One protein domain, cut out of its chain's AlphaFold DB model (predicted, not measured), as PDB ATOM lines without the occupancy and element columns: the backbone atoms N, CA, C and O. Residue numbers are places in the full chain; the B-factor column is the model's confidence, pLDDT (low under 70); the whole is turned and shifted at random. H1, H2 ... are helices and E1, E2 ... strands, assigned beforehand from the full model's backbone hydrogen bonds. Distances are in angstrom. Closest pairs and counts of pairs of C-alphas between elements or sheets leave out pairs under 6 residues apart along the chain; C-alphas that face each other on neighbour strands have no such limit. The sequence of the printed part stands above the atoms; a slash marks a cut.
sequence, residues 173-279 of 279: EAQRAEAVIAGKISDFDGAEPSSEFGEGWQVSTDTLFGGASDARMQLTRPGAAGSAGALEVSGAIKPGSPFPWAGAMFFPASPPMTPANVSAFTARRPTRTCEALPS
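This is residues 173 to 279 of the 279 residues of the protein "Amidohydrolase family protein" of Acidobacteria bacterium (UniProt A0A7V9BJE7). With little regular structure, this domain is two short strand pairs, E1 with E4 and E2 with E3, both antiparallel, which come together near H1 and splay apart like a V; residues 271 to 279 stick out as a tail. The printed part has 107 residues, with E1, H1, E2, E3 and E4 in that order; 30 are in named elements, mostly strand. It is loose, with a radius of gyration of the C-alphas of 16.9 A, spanning 51 by 38 by 31 A.

After residues 173 to 199, which hold no named element, find C-alpha 200 at (41.798, -16.140, 148.879); E1 runs from there to 205, 15.9 A. H1 is residues 206 to 209, 5.4 A; E2 214 to 220, 19.0 A; E3 230 to 236, 19.8 A; E4 246 to 251, 16.0 A, ending at C-alpha 251 (43.470, -11.244, 148.884).

In the hairpin E2 and E3, look for N 216 and O 234, 2.7 A apart. Between E1 and E4, N 249 and O 202 are 2.8 A apart. The closest C-alphas of E2 and E4, Ala 215 and Ala 246, are 5.1 A apart. H1, too short for an O i to N i+4 pair, is apart from E3.

The printed part has no cut; pLDDT is under 70 at 32 residues, among them 263 to 279.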
ATOM      1  N   GLU A 173      52.557  -7.085 174.180       46.22
ATOM      2  CA  GLU A 173      51.508  -8.097 174.125       46.22
ATOM      3  C   GLU A 173      50.505  -7.775 173.014       46.22
ATOM      4  O   GLU A 173      49.826  -6.747 173.029       46.22
ATOM      5  N   ALA A 174      50.388  -8.684 172.046       44.44
ATOM      6  CA  ALA A 174      49.415  -8.576 170.972       44.44
ATOM      7  C   ALA A 174      47.985  -8.596 171.537       44.44
ATOM      8  O   ALA A 174      47.520  -9.602 172.078       44.44
ATOM      9  N   GLN A 175      47.259  -7.488 171.384       43.53
ATOM     10  CA  GLN A 175      45.851  -7.430 171.760       43.53
ATOM     11  C   GLN A 175      45.005  -8.192 170.733       43.53
ATOM     12  O   GLN A 175      44.984  -7.858 169.547       43.53
ATOM     13  N   ARG A 176      44.278  -9.216 171.193       35.91
ATOM     14  CA  ARG A 176      43.291  -9.937 170.377       35.91
ATOM     15  C   ARG A 176      42.139  -8.995 170.018       35.91
ATOM     16  O   ARG A 176      41.413  -8.540 170.897       35.91
ATOM     17  N   ALA A 177      41.960  -8.717 168.729       39.09
ATOM     18  CA  ALA A 177      40.786  -8.008 168.236       39.09
ATOM     19  C   ALA A 177      39.571  -8.950 168.202       39.09
ATOM     20  O   ALA A 177      39.661 -10.081 167.727       39.09
ATOM     21  N   GLU A 178      38.429  -8.476 168.691       32.44
ATOM     22  CA  GLU A 178      37.159  -9.203 168.638       32.44
ATOM     23  C   GLU A 178      36.526  -9.064 167.241       32.44
ATOM     24  O   GLU A 178      36.486  -7.969 166.668       32.44
ATOM     25  N   ALA A 179      36.057 -10.178 166.674       36.31
ATOM     26  CA  ALA A 179      35.577 -10.246 165.296       36.31
ATOM     27  C   ALA A 179      34.267  -9.465 165.078       36.31
ATOM     28  O   ALA A 179      33.321  -9.549 165.861       36.31
ATOM     29  N   VAL A 180      34.186  -8.751 163.953       34.41
ATOM     30  CA  VAL A 180      32.950  -8.152 163.428       34.41
ATOM     31  C   VAL A 180      32.575  -8.908 162.155       34.41
ATOM     32  O   VAL A 180      33.400  -9.007 161.253       34.41
ATOM     33  N   ILE A 181      31.341  -9.416 162.060       42.69
ATOM     34  CA  ILE A 181      30.827 -10.078 160.848       42.69
ATOM     35  C   ILE A 181      29.782  -9.198 160.164       42.69
ATOM     36  O   ILE A 181      28.945  -8.574 160.819       42.69
ATOM     37  N   ALA A 182      29.820  -9.234 158.832       43.84
ATOM     38  CA  ALA A 182      28.838  -8.693 157.905       43.84
ATOM     39  C   ALA A 182      29.375  -8.829 156.466       43.84
ATOM     40  O   ALA A 182      30.146  -7.980 156.047       43.84
ATOM     41  N   GLY A 183      28.969  -9.880 155.734       59.69
ATOM     42  CA  GLY A 183      29.418 -10.276 154.387       59.69
ATOM     43  C   GLY A 183      30.166 -11.616 154.429       59.69
ATOM     44  O   GLY A 183      31.081 -11.765 155.236       59.69
ATOM     45  N   LYS A 184      29.757 -12.610 153.626       65.19
ATOM     46  CA  LYS A 184      30.408 -13.930 153.579       65.19
ATOM     47  C   LYS A 184      31.591 -13.869 152.608       65.19
ATOM     48  O   LYS A 184      31.397 -13.610 151.430       65.19
ATOM     49  N   ILE A 185      32.805 -14.051 153.123       71.75
ATOM     50  CA  ILE A 185      34.036 -14.188 152.319       71.75
ATOM     51  C   ILE A 185      34.342 -15.678 152.088       71.75
ATOM     52  O   ILE A 185      34.750 -16.068 150.995       71.75
ATOM     53  N   SER A 186      34.089 -16.500 153.112       80.19
ATOM     54  CA  SER A 186      34.298 -17.951 153.151       80.19
ATOM     55  C   SER A 186      33.313 -18.583 154.144       80.19
ATOM     56  O   SER A 186      33.007 -17.954 155.159       80.19
ATOM     57  N   ASP A 187      32.825 -19.802 153.883       75.62
ATOM     58  CA  ASP A 187      32.171 -20.658 154.902       75.62
ATOM     59  C   ASP A 187      33.137 -21.644 155.564       75.62
ATOM     60  O   ASP A 187      32.863 -22.077 156.675       75.62
ATOM     61  N   PHE A 188      34.261 -21.963 154.913       85.00
ATOM     62  CA  PHE A 188      35.237 -22.953 155.379       85.00
ATOM     63  C   PHE A 188      34.679 -24.381 155.504       85.00
ATOM     64  O   PHE A 188      35.263 -25.216 156.196       85.00
ATOM     65  N   ASP A 189      33.592 -24.689 154.790       81.62
ATOM     66  CA  ASP A 189      32.960 -26.014 154.837       81.62
ATOM     67  C   ASP A 189      33.664 -27.034 153.914       81.62
ATOM     68  O   ASP A 189      33.595 -28.248 154.139       81.62
ATOM     69  N   GLY A 190      34.393 -26.543 152.903       77.94
ATOM     70  CA  GLY A 190      35.162 -27.341 151.942       77.94
ATOM     71  C   GLY A 190      36.396 -28.050 152.521       77.94
ATOM     72  O   GLY A 190      36.715 -27.961 153.705       77.94
ATOM     73  N   ALA A 191      37.116 -28.793 151.676       76.62
ATOM     74  CA  ALA A 191      38.310 -29.539 152.094       76.62
ATOM     75  C   ALA A 191      39.530 -28.641 152.380       76.62
ATOM     76  O   ALA A 191      40.378 -29.022 153.180       76.62
ATOM     77  N   GLU A 192      39.582 -27.453 151.772       81.62
ATOM     78  CA  GLU A 192      40.696 -26.502 151.841       81.62
ATOM     79  C   GLU A 192      40.197 -25.087 152.190       81.62
ATOM     80  O   GLU A 192      39.052 -24.745 151.847       81.62
ATOM     81  N   PRO A 193      41.025 -24.236 152.834       80.00
ATOM     82  CA  PRO A 193      40.718 -22.824 153.032       80.00
ATOM     83  C   PRO A 193      40.490 -22.129 151.686       80.00
ATOM     84  O   PRO A 193      41.426 -21.841 150.948       80.00
ATOM     85  N   SER A 194      39.233 -21.856 151.357       79.12
ATOM     86  CA  SER A 194      38.836 -21.227 150.097       79.12
ATOM     87  C   SER A 194      37.965 -20.007 150.363       79.12
ATOM     88  O   SER A 194      37.379 -19.859 151.439       79.12
ATOM     89  N   SER A 195      37.913 -19.099 149.397       80.19
ATOM     90  CA  SER A 195      37.038 -17.928 149.399       80.19
ATOM     91  C   SER A 195      36.147 -17.937 148.166       80.19
ATOM     92  O   SER A 195      36.474 -18.550 147.154       80.19
ATOM     93  N   GLU A 196      35.021 -17.229 148.236       77.00
ATOM     94  CA  GLU A 196      34.094 -17.117 147.100       77.00
ATOM     95  C   GLU A 196      34.680 -16.293 145.936       77.00
ATOM     96  O   GLU A 196      34.231 -16.412 144.798       77.00
ATOM     97  N   PHE A 197      35.679 -15.447 146.208       77.38
ATOM     98  CA  PHE A 197      36.354 -14.611 145.216       77.38
ATOM     99  C   PHE A 197      37.793 -14.280 145.629       77.38
ATOM    100  O   PHE A 197      38.172 -14.440 146.793       77.38
ATOM    101  N   GLY A 198      38.563 -13.758 144.670       81.31
ATOM    102  CA  GLY A 198      39.957 -13.358 144.863       81.31
ATOM    103  C   GLY A 198      40.930 -14.538 144.888       81.31
ATOM    104  O   GLY A 198      40.551 -15.674 144.625       81.31
ATOM    105  N   GLU A 199      42.190 -14.249 145.213       83.56
ATOM    106  CA  GLU A 199      43.234 -15.266 145.423       83.56
ATOM    107  C   GLU A 199      43.081 -15.981 146.784       83.56
ATOM    108  O   GLU A 199      43.740 -16.980 147.060       83.56
ATOM    109  N   GLY A 200      42.199 -15.473 147.649       87.50
ATOM    110  CA  GLY A 200      41.798 -16.140 148.879       87.50
ATOM    111  C   GLY A 200      42.727 -15.919 150.061       87.50
ATOM    112  O   GLY A 200      43.415 -14.901 150.162       87.50
ATOM    113  N   TRP A 201      42.641 -16.833 151.026       90.25
ATOM    114  CA  TRP A 201      43.372 -16.752 152.287       90.25
ATOM    115  C   TRP A 201      44.785 -17.294 152.124       90.25
ATOM    116  O   TRP A 201      44.988 -18.377 151.585       90.25
ATOM    117  N   GLN A 202      45.765 -16.560 152.637       91.19
ATOM    118  CA  GLN A 202      47.163 -16.973 152.644       91.19
ATOM    119  C   GLN A 202      47.785 -16.691 154.004       91.19
ATOM    120  O   GLN A 202      47.420 -15.729 154.683       91.19
ATOM    121  N   VAL A 203      48.761 -17.509 154.393       92.38
ATOM    122  CA  VAL A 203      49.597 -17.225 155.560       92.38
ATOM    123  C   VAL A 203      50.380 -15.935 155.304       92.38
ATOM    124  O   VAL A 203      50.969 -15.759 154.241       92.38
ATOM    125  N   SER A 204      50.394 -15.034 156.283       91.12
ATOM    126  CA  SER A 204      51.123 -13.770 156.213       91.12
ATOM    127  C   SER A 204      51.902 -13.551 157.503       91.12
ATOM    128  O   SER A 204      51.332 -13.597 158.595       91.12
ATOM    129  N   THR A 205      53.203 -13.302 157.375       93.06
ATOM    130  CA  THR A 205      54.083 -12.995 158.506       93.06
ATOM    131  C   THR A 205      55.066 -11.887 158.158       93.06
ATOM    132  O   THR A 205      55.327 -11.607 156.984       93.06
ATOM    133  N   ASP A 206      55.658 -11.306 159.197       86.88
ATOM    134  CA  ASP A 206      56.698 -10.281 159.097       86.88
ATOM    135  C   ASP A 206      57.980 -10.701 158.368       86.88
ATOM    136  O   ASP A 206      58.801  -9.839 158.049       86.88
ATOM    137  N   THR A 207      58.135 -11.980 158.020       87.06
ATOM    138  CA  THR A 207      59.262 -12.490 157.220       87.06
ATOM    139  C   THR A 207      59.392 -11.787 155.868       87.06
ATOM    140  O   THR A 207      60.508 -11.577 155.395       87.06
ATOM    141  N   LEU A 208      58.276 -11.319 155.290       78.81
ATOM    142  CA  LEU A 208      58.261 -10.508 154.065       78.81
ATOM    143  C   LEU A 208      59.038  -9.188 154.206       78.81
ATOM    144  O   LEU A 208      59.535  -8.658 153.214       78.81
ATOM    145  N   PHE A 209      59.172  -8.674 155.431       78.00
ATOM    146  CA  PHE A 209      59.972  -7.492 155.758       78.00
ATOM    147  C   PHE A 209      61.157  -7.827 156.679       78.00
ATOM    148  O   PHE A 209      61.653  -6.957 157.391       78.00
ATOM    149  N   GLY A 210      61.637  -9.076 156.650       82.25
ATOM    150  CA  GLY A 210      62.833  -9.510 157.381       82.25
ATOM    151  C   GLY A 210      62.618  -9.839 158.862       82.25
ATOM    152  O   GLY A 210      63.596  -9.969 159.594       82.25
ATOM    153  N   GLY A 211      61.368  -9.967 159.314       87.69
ATOM    154  CA  GLY A 211      61.037 -10.457 160.650       87.69
ATOM    155  C   GLY A 211      61.209 -11.974 160.811       87.69
ATOM    156  O   GLY A 211      61.612 -12.681 159.886       87.69
ATOM    157  N   ALA A 212      60.923 -12.471 162.015       92.00
ATOM    158  CA  ALA A 212      61.143 -13.868 162.411       92.00
ATOM    159  C   ALA A 212      59.863 -14.583 162.885       92.00
ATOM    160  O   ALA A 212      59.929 -15.700 163.418       92.00
ATOM    161  N   SER A 213      58.704 -13.942 162.737       93.69
ATOM    162  CA  SER A 213      57.420 -14.493 163.154       93.69
ATOM    163  C   SER A 213      56.994 -15.651 162.248       93.69
ATOM    164  O   SER A 213      57.301 -15.686 161.054       93.69
ATOM    165  N   ASP A 214      56.272 -16.613 162.815       94.12
ATOM    166  CA  ASP A 214      55.747 -17.771 162.090       94.12
ATOM    167  C   ASP A 214      54.237 -17.886 162.259       94.12
ATOM    168  O   ASP A 214      53.692 -17.535 163.302       94.12
ATOM    169  N   ALA A 215      53.568 -18.373 161.218       94.81
ATOM    170  CA  ALA A 215      52.141 -18.640 161.230       94.81
ATOM    171  C   ALA A 215      51.813 -19.891 160.414       94.81
ATOM    172  O   ALA A 215      52.539 -20.285 159.500       94.81
ATOM    173  N   ARG A 216      50.691 -20.506 160.763       93.25
ATOM    174  CA  ARG A 216      50.075 -21.650 160.106       93.25
ATOM    175  C   ARG A 216      48.593 -21.375 159.967       93.25
ATOM    176  O   ARG A 216      47.988 -20.715 160.811       93.25
ATOM    177  N   MET A 217      48.025 -21.917 158.905       92.62
ATOM    178  CA  MET A 217      46.614 -21.803 158.598       92.62
ATOM    179  C   MET A 217      46.090 -23.188 158.243       92.62
ATOM    180  O   MET A 217      46.675 -23.862 157.397       92.62
ATOM    181  N   GLN A 218      45.016 -23.610 158.900       90.25
ATOM    182  CA  GLN A 218      44.386 -24.906 158.661       90.25
ATOM    183  C   GLN A 218      42.881 -24.838 158.909       90.25
ATOM    184  O   GLN A 218      42.396 -23.959 159.617       90.25
ATOM    185  N   LEU A 219      42.134 -25.773 158.327       89.88
ATOM    186  CA  LEU A 219      40.718 -25.937 158.641       89.88
ATOM    187  C   LEU A 219      40.539 -26.804 159.886       89.88
ATOM    188  O   LEU A 219      41.151 -27.865 159.999       89.88
ATOM    189  N   THR A 220      39.645 -26.393 160.782       87.94
ATOM    190  CA  THR A 220      39.233 -27.180 161.950       87.94
ATOM    191  C   THR A 220      37.751 -27.529 161.893       87.94
ATOM    192  O   THR A 220      36.949 -26.811 161.292       87.94
ATOM    193  N   ARG A 221      37.397 -28.677 162.491       88.44
ATOM    194  CA  ARG A 221      36.025 -29.197 162.579       88.44
ATOM    195  C   ARG A 221      35.732 -29.717 163.997       88.44
ATOM    196  O   ARG A 221      36.588 -30.416 164.544       88.44
ATOM    197  N   PRO A 222      34.536 -29.464 164.565       85.50
ATOM    198  CA  PRO A 222      33.520 -28.541 164.052       85.50
ATOM    199  C   PRO A 222      34.029 -27.089 164.082       85.50
ATOM    200  O   PRO A 222      34.976 -26.777 164.803       85.50
ATOM    201  N   GLY A 223      33.424 -26.212 163.285       79.31
ATOM    202  CA  GLY A 223      33.751 -24.790 163.304       79.31
ATOM    203  C   GLY A 223      33.215 -24.070 164.550       79.31
ATOM    204  O   GLY A 223      32.561 -24.651 165.421       79.31
ATOM    205  N   ALA A 224      33.481 -22.767 164.655       70.06
ATOM    206  CA  ALA A 224      32.964 -21.937 165.745       70.06
ATOM    207  C   ALA A 224      31.492 -21.552 165.510       70.06
ATOM    208  O   ALA A 224      31.037 -21.441 164.370       70.06
ATOM    209  N   ALA A 225      30.743 -21.313 166.592       71.50
ATOM    210  CA  ALA A 225      29.351 -20.847 166.542       71.50
ATOM    211  C   ALA A 225      28.408 -21.710 165.666       71.50
ATOM    212  O   ALA A 225      27.488 -21.191 165.040       71.50
ATOM    213  N   GLY A 226      28.631 -23.030 165.632       70.44
ATOM    214  CA  GLY A 226      27.771 -23.986 164.924       70.44
ATOM    215  C   GLY A 226      28.050 -24.142 163.424       70.44
ATOM    216  O   GLY A 226      27.261 -24.789 162.741       70.44
ATOM    217  N   SER A 227      29.144 -23.574 162.909       76.88
ATOM    218  CA  SER A 227      29.610 -23.818 161.533       76.88
ATOM    219  C   SER A 227      30.203 -25.224 161.362       76.88
ATOM    220  O   SER A 227      30.684 -25.833 162.325       76.88
ATOM    221  N   ALA A 228      30.171 -25.756 160.135       82.75
ATOM    222  CA  ALA A 228      30.738 -27.072 159.838       82.75
ATOM    223  C   ALA A 228      32.277 -27.042 159.809       82.75
ATOM    224  O   ALA A 228      32.901 -28.011 160.252       82.75
ATOM    225  N   GLY A 229      32.886 -25.929 159.389       85.81
ATOM    226  CA  GLY A 229      34.322 -25.688 159.507       85.81
ATOM    227  C   GLY A 229      34.680 -24.261 159.927       85.81
ATOM    228  O   GLY A 229      33.872 -23.339 159.849       85.81
ATOM    229  N   ALA A 230      35.908 -24.080 160.410       86.56
ATOM    230  CA  ALA A 230      36.488 -22.769 160.689       86.56
ATOM    231  C   ALA A 230      37.953 -22.715 160.250       86.56
ATOM    232  O   ALA A 230      38.648 -23.733 160.229       86.56
ATOM    233  N   LEU A 231      38.430 -21.511 159.936       89.31
ATOM    234  CA  LEU A 231      39.845 -21.263 159.699       89.31
ATOM    235  C   LEU A 231      40.568 -21.084 161.035       89.31
ATOM    236  O   LEU A 231      40.381 -20.080 161.725       89.31
ATOM    237  N   GLU A 232      41.406 -22.045 161.394       88.00
ATOM    238  CA  GLU A 232      42.344 -21.907 162.498       88.00
ATOM    239  C   GLU A 232      43.633 -21.264 161.994       88.00
ATOM    240  O   GLU A 232      44.278 -21.746 161.060       88.00
ATOM    241  N   VAL A 233      44.018 -20.176 162.655       91.62
ATOM    242  CA  VAL A 233      45.287 -19.492 162.436       91.62
ATOM    243  C   VAL A 233      46.074 -19.561 163.736       91.62
ATOM    244  O   VAL A 233      45.616 -19.081 164.773       91.62
ATOM    245  N   SER A 234      47.251 -20.171 163.685       91.00
ATOM    246  CA  SER A 234      48.151 -20.313 164.831       91.00
ATOM    247  C   SER A 234      49.552 -19.855 164.455       91.00
ATOM    248  O   SER A 234      49.904 -19.837 163.280       91.00
ATOM    249  N   GLY A 235      50.354 -19.443 165.429       91.94
ATOM    250  CA  GLY A 235      51.685 -18.915 165.158       91.94
ATOM    251  C   GLY A 235      52.296 -18.210 166.356       91.94
ATOM    252  O   GLY A 235      51.633 -18.016 167.379       91.94
ATOM    253  N   ALA A 236      53.554 -17.809 166.209       90.38
ATOM    254  CA  ALA A 236      54.271 -17.005 167.185       90.38
ATOM    255  C   ALA A 236      54.719 -15.680 166.561       90.38
ATOM    256  O   ALA A 236      55.432 -15.651 165.555       90.38
ATOM    257  N   ILE A 237      54.332 -14.580 167.208       90.12
ATOM    258  CA  ILE A 237      54.867 -13.249 166.925       90.12
ATOM    259  C   ILE A 237      56.217 -13.153 167.632       90.12
ATOM    260  O   ILE A 237      56.282 -13.247 168.860       90.12
ATOM    261  N   LYS A 238      57.296 -13.009 166.862       87.56
ATOM    262  CA  LYS A 238      58.659 -12.931 167.394       87.56
ATOM    263  C   LYS A 238      59.188 -11.499 167.314       87.56
ATOM    264  O   LYS A 238      58.901 -10.797 166.345       87.56
ATOM    265  N   PRO A 239      59.978 -11.053 168.303       78.81
ATOM    266  CA  PRO A 239      60.629  -9.751 168.238       78.81
ATOM    267  C   PRO A 239      61.658  -9.713 167.096       78.81
ATOM    268  O   PRO A 239      62.184 -10.748 166.689       78.81
ATOM    269  N   GLY A 240      61.969  -8.513 166.603       72.69
ATOM    270  CA  GLY A 240      62.975  -8.295 165.552       72.69
ATOM    271  C   GLY A 240      62.482  -7.454 164.372       72.69
ATOM    272  O   GLY A 240      63.298  -6.882 163.656       72.69
ATOM    273  N   SER A 241      61.164  -7.311 164.215       76.69
ATOM    274  CA  SER A 241      60.533  -6.337 163.318       76.69
ATOM    275  C   SER A 241      59.969  -5.158 164.127       76.69
ATOM    276  O   SER A 241      59.496  -5.382 165.243       76.69
ATOM    277  N   PRO A 242      59.956  -3.916 163.595       66.75
ATOM    278  CA  PRO A 242      59.223  -2.795 164.197       66.75
ATOM    279  C   PRO A 242      57.713  -3.045 164.321       66.75
ATOM    280  O   PRO A 242      57.061  -2.446 165.168       66.75
ATOM    281  N   PHE A 243      57.171  -3.936 163.483       75.62
ATOM    282  CA  PHE A 243      55.773  -4.364 163.492       75.62
ATOM    283  C   PHE A 243      55.730  -5.872 163.279       75.62
ATOM    284  O   PHE A 243      55.581  -6.329 162.144       75.62
ATOM    285  N   PRO A 244      55.958  -6.673 164.325       83.38
ATOM    286  CA  PRO A 244      55.960  -8.109 164.165       83.38
ATOM    287  C   PRO A 244      54.515  -8.597 164.016       83.38
ATOM    288  O   PRO A 244      53.629  -8.208 164.780       83.38
ATOM    289  N   TRP A 245      54.259  -9.438 163.015       89.69
ATOM    290  CA  TRP A 245      52.950 -10.060 162.827       89.69
ATOM    291  C   TRP A 245      53.074 -11.503 162.352       89.69
ATOM    292  O   TRP A 245      54.005 -11.881 161.638       89.69
ATOM    293  N   ALA A 246      52.079 -12.292 162.735       91.88
ATOM    294  CA  ALA A 246      51.868 -13.661 162.309       91.88
ATOM    295  C   ALA A 246      50.363 -13.883 162.177       91.88
ATOM    296  O   ALA A 246      49.616 -13.651 163.129       91.88
ATOM    297  N   GLY A 247      49.904 -14.313 161.005       93.06
ATOM    298  CA  GLY A 247      48.495 -14.611 160.811       93.06
ATOM    299  C   GLY A 247      48.144 -15.042 159.396       93.06
ATOM    300  O   GLY A 247      48.941 -15.667 158.694       93.06
ATOM    301  N   ALA A 248      46.930 -14.691 158.987       91.19
ATOM    302  CA  ALA A 248      46.419 -14.907 157.645       91.19
ATOM    303  C   ALA A 248      45.973 -13.575 157.030       91.19
ATOM    304  O   ALA A 248      45.493 -12.681 157.729       91.19
ATOM    305  N   MET A 249      46.123 -13.456 155.716       90.00
ATOM    306  CA  MET A 249      45.684 -12.319 154.914       90.00
ATOM    307  C   MET A 249      44.752 -12.821 153.814       90.00
ATOM    308  O   MET A 249      45.020 -13.848 153.195       90.00
ATOM    309  N   PHE A 250      43.658 -12.102 153.581       88.19
ATOM    310  CA  PHE A 250      42.744 -12.365 152.473       88.19
ATOM    311  C   PHE A 250      43.056 -11.428 151.305       88.19
ATOM    312  O   PHE A 250      43.105 -10.208 151.484       88.19
ATOM    313  N   PHE A 251      43.223 -11.992 150.111       84.50
ATOM    314  CA  PHE A 251      43.470 -11.244 148.884       84.50
ATOM    315  C   PHE A 251      42.218 -11.233 147.996       84.50
ATOM    316  O   PHE A 251      41.903 -12.242 147.365       84.50
ATOM    317  N   PRO A 252      41.508 -10.093 147.891       80.75
ATOM    318  CA  PRO A 252      40.267 -10.000 147.121       80.75
ATOM    319  C   PRO A 252      40.475  -9.967 145.597       80.75
ATOM    320  O   PRO A 252      39.500 -10.040 144.853       80.75
ATOM    321  N   ALA A 253      41.718  -9.835 145.126       75.69
ATOM    322  CA  ALA A 253      42.084  -9.788 143.714       75.69
ATOM    323  C   ALA A 253      43.029 -10.940 143.357       75.69
ATOM    324  O   ALA A 253      43.805 -11.378 144.204       75.69
ATOM    325  N   SER A 254      42.986 -11.368 142.095       74.50
ATOM    326  CA  SER A 254      43.984 -12.249 141.489       74.50
ATOM    327  C   SER A 254      44.584 -11.524 140.275       74.50
ATOM    328  O   SER A 254      43.829 -11.170 139.362       74.50
ATOM    329  N   PRO A 255      45.900 -11.231 140.257       79.62
ATOM    330  CA  PRO A 255      46.905 -11.588 141.265       79.62
ATOM    331  C   PRO A 255      46.833 -10.724 142.549       79.62
ATOM    332  O   PRO A 255      46.237  -9.640 142.527       79.62
ATOM    333  N   PRO A 256      47.468 -11.154 143.663       73.00
ATOM    334  CA  PRO A 256      47.566 -10.376 144.901       73.00
ATOM    335  C   PRO A 256      48.074  -8.946 144.687       73.00
ATOM    336  O   PRO A 256      48.840  -8.674 143.764       73.00
ATOM    337  N   MET A 257      47.679  -8.031 145.577       74.00
ATOM    338  CA  MET A 257      48.075  -6.609 145.557       74.00
ATOM    339  C   MET A 257      47.602  -5.808 144.330       74.00
ATOM    340  O   MET A 257      48.049  -4.679 144.124       74.00
ATOM    341  N   THR A 258      46.669  -6.343 143.539       75.56
ATOM    342  CA  THR A 258      45.987  -5.585 142.482       75.56
ATOM    343  C   THR A 258      44.636  -5.033 142.959       75.56
ATOM    344  O   THR A 258      44.051  -5.562 143.909       75.56
ATOM    345  N   PRO A 259      44.119  -3.947 142.350       70.38
ATOM    346  CA  PRO A 259      42.798  -3.428 142.692       70.38
ATOM    347  C   PRO A 259      41.693  -4.461 142.422       70.38
ATOM    348  O   PRO A 259      41.579  -4.970 141.309       70.38
ATOM    349  N   ALA A 260      40.828  -4.712 143.407       68.94
ATOM    350  CA  ALA A 260      39.624  -5.532 143.255       68.94
ATOM    351  C   ALA A 260      38.357  -4.676 143.335       68.94
ATOM    352  O   ALA A 260      38.209  -3.838 144.227       68.94
ATOM    353  N   ASN A 261      37.405  -4.926 142.433       68.94
ATOM    354  CA  ASN A 261      36.062  -4.365 142.534       68.94
ATOM    355  C   ASN A 261      35.181  -5.290 143.384       68.94
ATOM    356  O   ASN A 261      34.693  -6.306 142.902       68.94
ATOM    357  N   VAL A 262      34.948  -4.901 144.638       70.75
ATOM    358  CA  VAL A 262      34.090  -5.640 145.580       70.75
ATOM    359  C   VAL A 262      32.701  -5.015 145.751       70.75
ATOM    360  O   VAL A 262      31.972  -5.369 146.672       70.75
ATOM    361  N   SER A 263      32.306  -4.090 144.869       66.38
ATOM    362  CA  SER A 263      31.022  -3.369 144.981       66.38
ATOM    363  C   SER A 263      29.786  -4.270 144.880       66.38
ATOM    364  O   SER A 263      28.718  -3.887 145.353       66.38
ATOM    365  N   ALA A 264      29.930  -5.472 144.315       59.75
ATOM    366  CA  ALA A 264      28.872  -6.475 144.245       59.75
ATOM    367  C   ALA A 264      28.637  -7.222 145.577       59.75
ATOM    368  O   ALA A 264      27.612  -7.885 145.723       59.75
ATOM    369  N   PHE A 265      29.544  -7.114 146.559       61.34
ATOM    370  CA  PHE A 265      29.441  -7.814 147.842       61.34
ATOM    371  C   PHE A 265      28.841  -6.903 148.922       61.34
ATOM    372  O   PHE A 265      29.447  -5.927 149.362       61.34
ATOM    373  N   THR A 266      27.637  -7.229 149.393       53.12
ATOM    374  CA  THR A 266      26.974  -6.503 150.488       53.12
ATOM    375  C   THR A 266      27.385  -7.029 151.861       53.12
ATOM    376  O   THR A 266      26.943  -8.093 152.296       53.12
ATOM    377  N   ALA A 267      28.150  -6.229 152.601       50.78
ATOM    378  CA  ALA A 267      28.344  -6.404 154.034       50.78
ATOM    379  C   ALA A 267      27.075  -5.973 154.797       50.78
ATOM    380  O   ALA A 267      26.829  -4.778 154.976       50.78
ATOM    381  N   ARG A 268      26.225  -6.910 155.247       40.41
ATOM    382  CA  ARG A 268      25.098  -6.554 156.134       40.41
ATOM    383  C   ARG A 268      25.633  -6.133 157.503       40.41
ATOM    384  O   ARG A 268      26.177  -6.936 158.240       40.41
ATOM    385  N   ARG A 269      25.476  -4.869 157.876       41.25
ATOM    386  CA  ARG A 269      25.890  -4.373 159.197       41.25
ATOM    387  C   ARG A 269      25.011  -5.007 160.292       41.25
ATOM    388  O   ARG A 269      23.789  -4.899 160.175       41.25
ATOM    389  N   PRO A 270      25.560  -5.590 161.373       35.03
ATOM    390  CA  PRO A 270      24.757  -5.893 162.550       35.03
ATOM    391  C   PRO A 270      24.299  -4.571 163.172       35.03
ATOM    392  O   PRO A 270      25.115  -3.754 163.605       35.03
ATOM    393  N   THR A 271      22.993  -4.336 163.210       32.66
ATOM    394  CA  THR A 271      22.399  -3.289 164.040       32.66
ATOM    395  C   THR A 271      22.532  -3.722 165.497       32.66
ATOM    396  O   THR A 271      21.721  -4.504 165.981       32.66
ATOM    397  N   ARG A 272      23.558  -3.249 166.217       34.03
ATOM    398  CA  ARG A 272      23.518  -3.292 167.685       34.03
ATOM    399  C   ARG A 272      22.537  -2.216 168.141       34.03
ATOM    400  O   ARG A 272      22.872  -1.035 168.149       34.03
ATOM    401  N   THR A 273      21.322  -2.622 168.485       31.52
ATOM    402  CA  THR A 273      20.454  -1.841 169.364       31.52
ATOM    403  C   THR A 273      21.103  -1.838 170.743       31.52
ATOM    404  O   THR A 273      21.194  -2.874 171.396       31.52
ATOM    405  N   CYS A 274      21.628  -0.691 171.171       31.23
ATOM    406  CA  CYS A 274      21.916  -0.473 172.583       31.23
ATOM    407  C   CYS A 274      20.571  -0.351 173.302       31.23
ATOM    408  O   CYS A 274      19.973   0.722 173.299       31.23
ATOM    409  N   GLU A 275      20.081  -1.443 173.883       29.09
ATOM    410  CA  GLU A 275      19.132  -1.333 174.987       29.09
ATOM    411  C   GLU A 275      19.890  -0.772 176.190       29.09
ATOM    412  O   GLU A 275      20.939  -1.286 176.587       29.09
ATOM    413  N   ALA A 276      19.394   0.346 176.716       31.27
ATOM    414  CA  ALA A 276      19.860   0.886 177.978       31.27
ATOM    415  C   ALA A 276      19.563  -0.144 179.074       31.27
ATOM    416  O   ALA A 276      18.425  -0.595 179.204       31.27
ATOM    417  N   LEU A 277      20.580  -0.516 179.851       28.09
ATOM    418  CA  LEU A 277      20.360  -1.270 181.080       28.09
ATOM    419  C   LEU A 277      19.462  -0.425 182.002       28.09
ATOM    420  O   LEU A 277      19.758   0.761 182.183       28.09
ATOM    421  N   PRO A 278      18.365  -0.985 182.542       33.06
ATOM    422  CA  PRO A 278      17.537  -0.271 183.500       33.06
ATOM    423  C   PRO A 278      18.341   0.034 184.771       33.06
ATOM    424  O   PRO A 278      19.192  -0.755 185.185       33.06
ATOM    425  N   SER A 279      18.063   1.219 185.314       48.69
ATOM    426  CA  SER A 279      18.659   1.849 186.500       48.69
ATOM    427  C   SER A 279      18.625   0.996 187.758       48.69
ATOM    428  O   SER A 279      17.545   0.407 187.997       48.69
TER     429      SER A 279